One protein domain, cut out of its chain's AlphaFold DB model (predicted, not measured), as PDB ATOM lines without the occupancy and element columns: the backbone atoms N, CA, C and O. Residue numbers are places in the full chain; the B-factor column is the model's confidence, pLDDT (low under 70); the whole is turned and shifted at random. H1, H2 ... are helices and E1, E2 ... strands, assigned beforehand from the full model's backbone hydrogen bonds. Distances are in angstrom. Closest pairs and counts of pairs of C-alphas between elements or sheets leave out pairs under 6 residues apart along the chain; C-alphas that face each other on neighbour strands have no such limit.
ATOM      1  N   VAL A   2     236.651 258.664 292.576       91.62
ATOM      2  CA  VAL A   2     235.619 257.624 292.477       91.62
ATOM      3  C   VAL A   2     234.411 258.171 291.721       91.62
ATOM      4  O   VAL A   2     234.055 259.336 291.909       91.62
ATOM      5  N   ASP A   3     233.784 257.358 290.873       91.38
ATOM      6  CA  ASP A   3     232.546 257.733 290.174       91.38
ATOM      7  C   ASP A   3     231.649 256.516 289.864       91.38
ATOM      8  O   ASP A   3     232.041 255.363 290.057       91.38
ATOM      9  N   ILE A   4     230.432 256.776 289.384       89.12
ATOM     10  CA  ILE A   4     229.499 255.768 288.862       89.12
ATOM     11  C   ILE A   4     229.702 255.621 287.355       89.12
ATOM     12  O   ILE A   4     229.870 256.612 286.643       89.12
ATOM     13  N   ALA A   5     229.597 254.402 286.825       81.06
ATOM     14  CA  ALA A   5     229.555 254.196 285.380       81.06
ATOM     15  C   ALA A   5     228.345 254.926 284.757       81.06
ATOM     16  O   ALA A   5     227.192 254.602 285.044       81.06
ATOM     17  N   ARG A   6     228.597 255.909 283.881       78.00
ATOM     18  CA  ARG A   6     227.563 256.643 283.131       78.00
ATOM     19  C   ARG A   6     227.778 256.499 281.628       78.00
ATOM     20  O   ARG A   6     228.915 256.458 281.155       78.00
ATOM     21  N   ALA A   7     226.685 256.479 280.866       70.31
ATOM     22  CA  ALA A   7     226.754 256.559 279.408       70.31
ATOM     23  C   ALA A   7     227.498 257.843 278.991       70.31
ATOM     24  O   ALA A   7     227.187 258.925 279.483       70.31
ATOM     25  N   GLY A   8     228.507 257.717 278.125       70.81
ATOM     26  CA  GLY A   8     229.361 258.840 277.711       70.81
ATOM     27  C   GLY A   8     230.443 259.260 278.721       70.81
ATOM     28  O   GLY A   8     231.197 260.188 278.433       70.81
ATOM     29  N   GLY A   9     230.580 258.574 279.864       76.12
ATOM     30  CA  GLY A   9     231.566 258.909 280.904       76.12
ATOM     31  C   GLY A   9     233.027 258.865 280.435       76.12
ATOM     32  O   GLY A   9     233.868 259.591 280.952       76.12
ATOM     33  N   THR A  10     233.345 258.097 279.391       82.81
ATOM     34  CA  THR A  10     234.718 257.976 278.872       82.81
ATOM     35  C   THR A  10     235.325 259.321 278.464       82.81
ATOM     36  O   THR A  10     236.504 259.554 278.715       82.81
ATOM     37  N   ALA A  11     234.532 260.227 277.880       88.62
ATOM     38  CA  ALA A  11     235.030 261.532 277.452       88.62
ATOM     39  C   ALA A  11     235.386 262.434 278.644       88.62
ATOM     40  O   ALA A  11     236.432 263.080 278.628       88.62
ATOM     41  N   ILE A  12     234.553 262.448 279.693       88.00
ATOM     42  CA  ILE A  12     234.804 263.283 280.875       88.00
ATOM     43  C   ILE A  12     235.968 262.740 281.707       88.00
ATOM     44  O   ILE A  12     236.792 263.509 282.191       88.00
ATOM     45  N   TYR A  13     236.091 261.413 281.811       91.31
ATOM     46  CA  TYR A  13     237.214 260.771 282.494       91.31
ATOM     47  C   TYR A  13     238.530 261.078 281.801       91.31
ATOM     48  O   TYR A  13     239.469 261.510 282.462       91.31
ATOM     49  N   ARG A  14     238.560 260.949 280.470       92.81
ATOM     50  CA  ARG A  14     239.721 261.307 279.661       92.81
ATOM     51  C   ARG A  14     240.095 262.779 279.830       92.81
ATOM     52  O   ARG A  14     241.260 263.076 280.064       92.81
ATOM     53  N   PHE A  15     239.115 263.685 279.786       92.12
ATOM     54  CA  PHE A  15     239.355 265.109 280.026       92.12
ATOM     55  C   PHE A  15     240.023 265.356 281.386       92.12
ATOM     56  O   PHE A  15     241.018 266.076 281.450       92.12
ATOM     57  N   TYR A  16     239.525 264.745 282.467       92.31
ATOM     58  CA  TYR A  16     240.121 264.922 283.791       92.31
ATOM     59  C   TYR A  16     241.517 264.311 283.905       92.31
ATOM     60  O   TYR A  16     242.394 264.935 284.500       92.31
ATOM     61  N   THR A  17     241.747 263.119 283.346       95.19
ATOM     62  CA  THR A  17     243.066 262.474 283.409       95.19
ATOM     63  C   THR A  17     244.106 263.233 282.595       95.19
ATOM     64  O   THR A  17     245.181 263.500 283.119       95.19
ATOM     65  N   GLU A  18     243.771 263.653 281.369       96.56
ATOM     66  CA  GLU A  18     244.660 264.452 280.511       96.56
ATOM     67  C   GLU A  18     244.936 265.830 281.131       96.56
ATOM     68  O   GLU A  18     246.074 266.293 281.139       96.56
ATOM     69  N   SER A  19     243.916 266.474 281.715       95.19
ATOM     70  CA  SER A  19     244.087 267.763 282.397       95.19
ATOM     71  C   SER A  19     244.978 267.642 283.632       95.19
ATOM     72  O   SER A  19     245.816 268.509 283.862       95.19
ATOM     73  N   ALA A  20     244.822 266.583 284.432       95.56
ATOM     74  CA  ALA A  20     245.680 266.345 285.589       95.56
ATOM     75  C   ALA A  20     247.135 266.105 285.160       95.56
ATOM     76  O   ALA A  20     248.041 266.733 285.706       95.56
ATOM     77  N   GLU A  21     247.349 265.269 284.142       97.50
ATOM     78  CA  GLU A  21     248.679 264.954 283.618       97.50
ATOM     79  C   GLU A  21     249.379 266.195 283.053       97.50
ATOM     80  O   GLU A  21     250.534 266.456 283.388       97.50
ATOM     81  N   ALA A  22     248.658 267.027 282.295       97.94
ATOM     82  CA  ALA A  22     249.167 268.298 281.777       97.94
ATOM     83  C   ALA A  22     249.607 269.279 282.883       97.94
ATOM     84  O   ALA A  22     250.418 270.167 282.628       97.94
ATOM     85  N   ASN A  23     249.095 269.113 284.107       97.00
ATOM     86  CA  ASN A  23     249.459 269.902 285.286       97.00
ATOM     87  C   ASN A  23     250.403 269.150 286.249       97.00
ATOM     88  O   ASN A  23     250.635 269.602 287.369       97.00
ATOM     89  N   GLY A  24     250.974 268.019 285.821       97.75
ATOM     90  CA  GLY A  24     251.973 267.267 286.581       97.75
ATOM     91  C   GLY A  24     251.403 266.333 287.652       97.75
ATOM     92  O   GLY A  24     252.136 265.932 288.557       97.75
ATOM     93  N   TRP A  25     250.117 265.979 287.580       96.75
ATOM     94  CA  TRP A  25     249.459 265.082 288.533       96.75
ATOM     95  C   TRP A  25     248.975 263.795 287.864       96.75
ATOM     96  O   TRP A  25     248.407 263.810 286.777       96.75
ATOM     97  N   THR A  26     249.112 262.659 288.553       96.75
ATOM     98  CA  THR A  26     248.491 261.399 288.117       96.75
ATOM     99  C   THR A  26     247.104 261.255 288.734       96.75
ATOM    100  O   THR A  26     246.972 261.024 289.936       96.75
ATOM    101  N   LEU A  27     246.060 261.322 287.907       95.75
ATOM    102  CA  LEU A  27     244.691 261.039 288.332       95.75
ATOM    103  C   LEU A  27     244.305 259.594 287.998       95.75
ATOM    104  O   LEU A  27     244.232 259.217 286.833       95.75
ATOM    105  N   LYS A  28     243.993 258.794 289.022       95.50
ATOM    106  CA  LYS A  28     243.347 257.481 288.857       95.50
ATOM    107  C   LYS A  28     241.841 257.609 289.051       95.50
ATOM    108  O   LYS A  28     241.407 258.338 289.949       95.50
ATOM    109  N   ILE A  29     241.058 256.919 288.224       94.00
ATOM    110  CA  ILE A  29     239.593 256.930 288.285       94.00
ATOM    111  C   ILE A  29     239.098 255.505 288.519       94.00
ATOM    112  O   ILE A  29     239.265 254.648 287.654       94.00
ATOM    113  N   ASP A  30     238.470 255.285 289.668       93.56
ATOM    114  CA  ASP A  30     237.834 254.026 290.038       93.56
ATOM    115  C   ASP A  30     236.323 254.158 289.842       93.56
ATOM    116  O   ASP A  30     235.679 255.052 290.399       93.56
ATOM    117  N   VAL A  31     235.756 253.280 289.021       92.69
ATOM    118  CA  VAL A  31     234.333 253.304 288.683       92.69
ATOM    119  C   VAL A  31     233.635 252.138 289.368       92.69
ATOM    120  O   VAL A  31     234.054 250.991 289.216       92.69
ATOM    121  N   TYR A  32     232.558 252.431 290.094       92.50
ATOM    122  CA  TYR A  32     231.766 251.445 290.829       92.50
ATOM    123  C   TYR A  32     230.322 251.387 290.313       92.50
ATOM    124  O   TYR A  32     229.851 252.289 289.611       92.50
ATOM    125  N   ASP A  33     229.598 250.328 290.679       92.88
ATOM    126  CA  ASP A  33     228.142 250.322 290.601       92.88
ATOM    127  C   ASP A  33     227.532 251.343 291.577       92.88
ATOM    128  O   ASP A  33     228.162 251.793 292.538       92.88
ATOM    129  N   THR A  34     226.286 251.734 291.307       91.62
ATOM    130  CA  THR A  34     225.587 252.782 292.057       91.62
ATOM    131  C   THR A  34     225.531 252.506 293.570       91.62
ATOM    132  O   THR A  34     225.920 253.405 294.321       91.62
ATOM    133  N   PRO A  35     225.095 251.322 294.055       93.81
ATOM    134  CA  PRO A  35     225.129 250.996 295.482       93.81
ATOM    135  C   PRO A  35     226.507 251.167 296.127       93.81
ATOM    136  O   PRO A  35     226.626 251.900 297.111       93.81
ATOM    137  N   THR A  36     227.550 250.551 295.563       93.81
ATOM    138  CA  THR A  36     228.905 250.620 296.130       93.81
ATOM    139  C   THR A  36     229.456 252.045 296.126       93.81
ATOM    140  O   THR A  36     230.067 252.482 297.102       93.81
ATOM    141  N   TYR A  37     229.197 252.814 295.070       92.25
ATOM    142  CA  TYR A  37     229.582 254.222 295.018       92.25
ATOM    143  C   TYR A  37     228.916 255.054 296.123       92.25
ATOM    144  O   TYR A  37     229.588 255.844 296.792       92.25
ATOM    145  N   PHE A  38     227.607 254.883 296.340       90.62
ATOM    146  CA  PHE A  38     226.901 255.593 297.407       90.62
ATOM    147  C   PHE A  38     227.400 255.185 298.789       90.62
ATOM    148  O   PHE A  38     227.610 256.059 299.624       90.62
ATOM    149  N   GLU A  39     227.655 253.898 299.028       92.12
ATOM    150  CA  GLU A  39     228.235 253.430 300.289       92.12
ATOM    151  C   GLU A  39     229.577 254.119 300.576       92.12
ATOM    152  O   GLU A  39     229.768 254.690 301.654       92.12
ATOM    153  N   LYS A  40     230.481 254.147 299.590       91.69
ATOM    154  CA  LYS A  40     231.774 254.835 299.707       91.69
ATOM    155  C   LYS A  40     231.622 256.332 299.939       91.69
ATOM    156  O   LYS A  40     232.359 256.899 300.743       91.69
ATOM    157  N   ARG A  41     230.654 256.979 299.284       89.69
ATOM    158  CA  ARG A  41     230.365 258.404 299.494       89.69
ATOM    159  C   ARG A  41     229.835 258.709 300.881       89.69
ATOM    160  O   ARG A  41     230.342 259.627 301.517       89.69
ATOM    161  N   MET A  42     228.884 257.916 301.371       87.31
ATOM    162  CA  MET A  42     228.350 258.044 302.730       87.31
ATOM    163  C   MET A  42     229.452 257.908 303.781       87.31
ATOM    164  O   MET A  42     229.471 258.653 304.756       87.31
ATOM    165  N   LYS A  43     230.390 256.978 303.564       90.50
ATOM    166  CA  LYS A  43     231.548 256.758 304.439       90.50
ATOM    167  C   LYS A  43     232.711 257.725 304.195       90.50
ATOM    168  O   LYS A  43     233.695 257.672 304.925       90.50
ATOM    169  N   LYS A  44     232.615 258.597 303.186       89.38
ATOM    170  CA  LYS A  44     233.680 259.521 302.762       89.38
ATOM    171  C   LYS A  44     234.997 258.823 302.399       89.38
ATOM    172  O   LYS A  44     236.082 259.366 302.579       89.38
ATOM    173  N   GLU A  45     234.905 257.622 301.834       91.94
ATOM    174  CA  GLU A  45     236.039 256.823 301.356       91.94
ATOM    175  C   GLU A  45     236.479 257.253 299.944       91.94
ATOM    176  O   GLU A  45     236.468 256.463 298.996       91.94
ATOM    177  N   PHE A  46     236.832 258.526 299.772       91.25
ATOM    178  CA  PHE A  46     237.298 259.067 298.496       91.25
ATOM    179  C   PHE A  46     238.218 260.273 298.695       91.25
ATOM    180  O   PHE A  46     238.065 261.038 299.640       91.25
ATOM    181  N   GLN A  47     239.152 260.480 297.764       92.19
ATOM    182  CA  GLN A  47     239.918 261.735 297.680       92.19
ATOM    183  C   GLN A  47     239.193 262.777 296.819       92.19
ATOM    184  O   GLN A  47     239.170 263.957 297.137       92.19
ATOM    185  N   ILE A  48     238.605 262.323 295.710       91.81
ATOM    186  CA  ILE A  48     237.839 263.135 294.762       91.81
ATOM    187  C   ILE A  48     236.631 262.302 294.347       91.81
ATOM    188  O   ILE A  48     236.788 261.125 294.014       91.81
ATOM    189  N   THR A  49     235.452 262.910 294.342       91.56
ATOM    190  CA  THR A  49     234.223 262.339 293.785       91.56
ATOM    191  C   THR A  49     233.508 263.406 292.969       91.56
ATOM    192  O   THR A  49     233.662 264.599 293.232       91.56
ATOM    193  N   THR A  50     232.731 262.989 291.976       87.50
ATOM    194  CA  THR A  50     231.919 263.897 291.162       87.50
ATOM    195  C   THR A  50     230.446 263.683 291.440       87.50
ATOM    196  O   THR A  50     229.922 262.589 291.240       87.50
ATOM    197  N   TRP A  51     229.753 264.746 291.829       87.00
ATOM    198  CA  TRP A  51     228.307 264.726 291.983       87.00
ATOM    199  C   TRP A  51     227.679 266.018 291.477       87.00
ATOM    200  O   TRP A  51     228.369 266.997 291.196       87.00
TER     201      TRP A  51
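This is residues 2 to 51 of the 173 residues of an uncharacterized protein of Spirochaetae bacterium HGW-Spirochaetae-10 (UniProt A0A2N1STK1). Two very short parallel strands, E1 and E2, sit side by side in the middle, with the longer helix H1 out to one side and the shorter helix H2 at the other. The chain swings out from E1 through H1 and back to E2 in an open loop, and after H2 residues 43 to 51 fold back past E1. The 50 printed residues hold two named helices and two named strands, in the order E1, H1, E2, H2; the class is mixed, helices and strands. The whole is only just compact, close to loose, with a radius of gyration of the C-alphas of 11.5 A and spans of 32 by 23 by 14 A.

Start at E1, residues 2 to 4, and set beside it its parallel neighbour E2, residues 30 to 32, at 37 degrees between their directions. C-alphas 3 and 31 face each other at 5.0 A; N 3 and O 30, and N 32 and O 3, are within hydrogen-bond range, each at 3.0 A. Between the strands comes H1, residues 9 to 22; E1, H1 and E2 form a strand-helix-strand unit, two parallel neighbour strands with a helix between, and its crossover is right-handed. Go on to H2, residues 34 to 42: its closest C-alphas to E1 are those of Thr 34 and Ile 4, 5.9 A apart. H1 and H2 are apart. In both helices every O i to N i+4 pair is within hydrogen-bond range.

Find C-alpha 2 at (235.619, 257.624, 292.477), where E1 begins; it is 7.3 A long. H1 runs 20.0 A from C-alpha 9 at (231.566, 258.909, 280.904). E2 is 6.6 A long, and H2 runs 12.2 A to C-alpha 42 at (228.350, 258.044, 302.730).

Look for the two C-alphas farthest apart at Ala 22 and Pro 35, 32.6 A. The printed part has no cut, and no link is long. The mean pLDDT of the printed part is 90.7, and no printed residue is under 70.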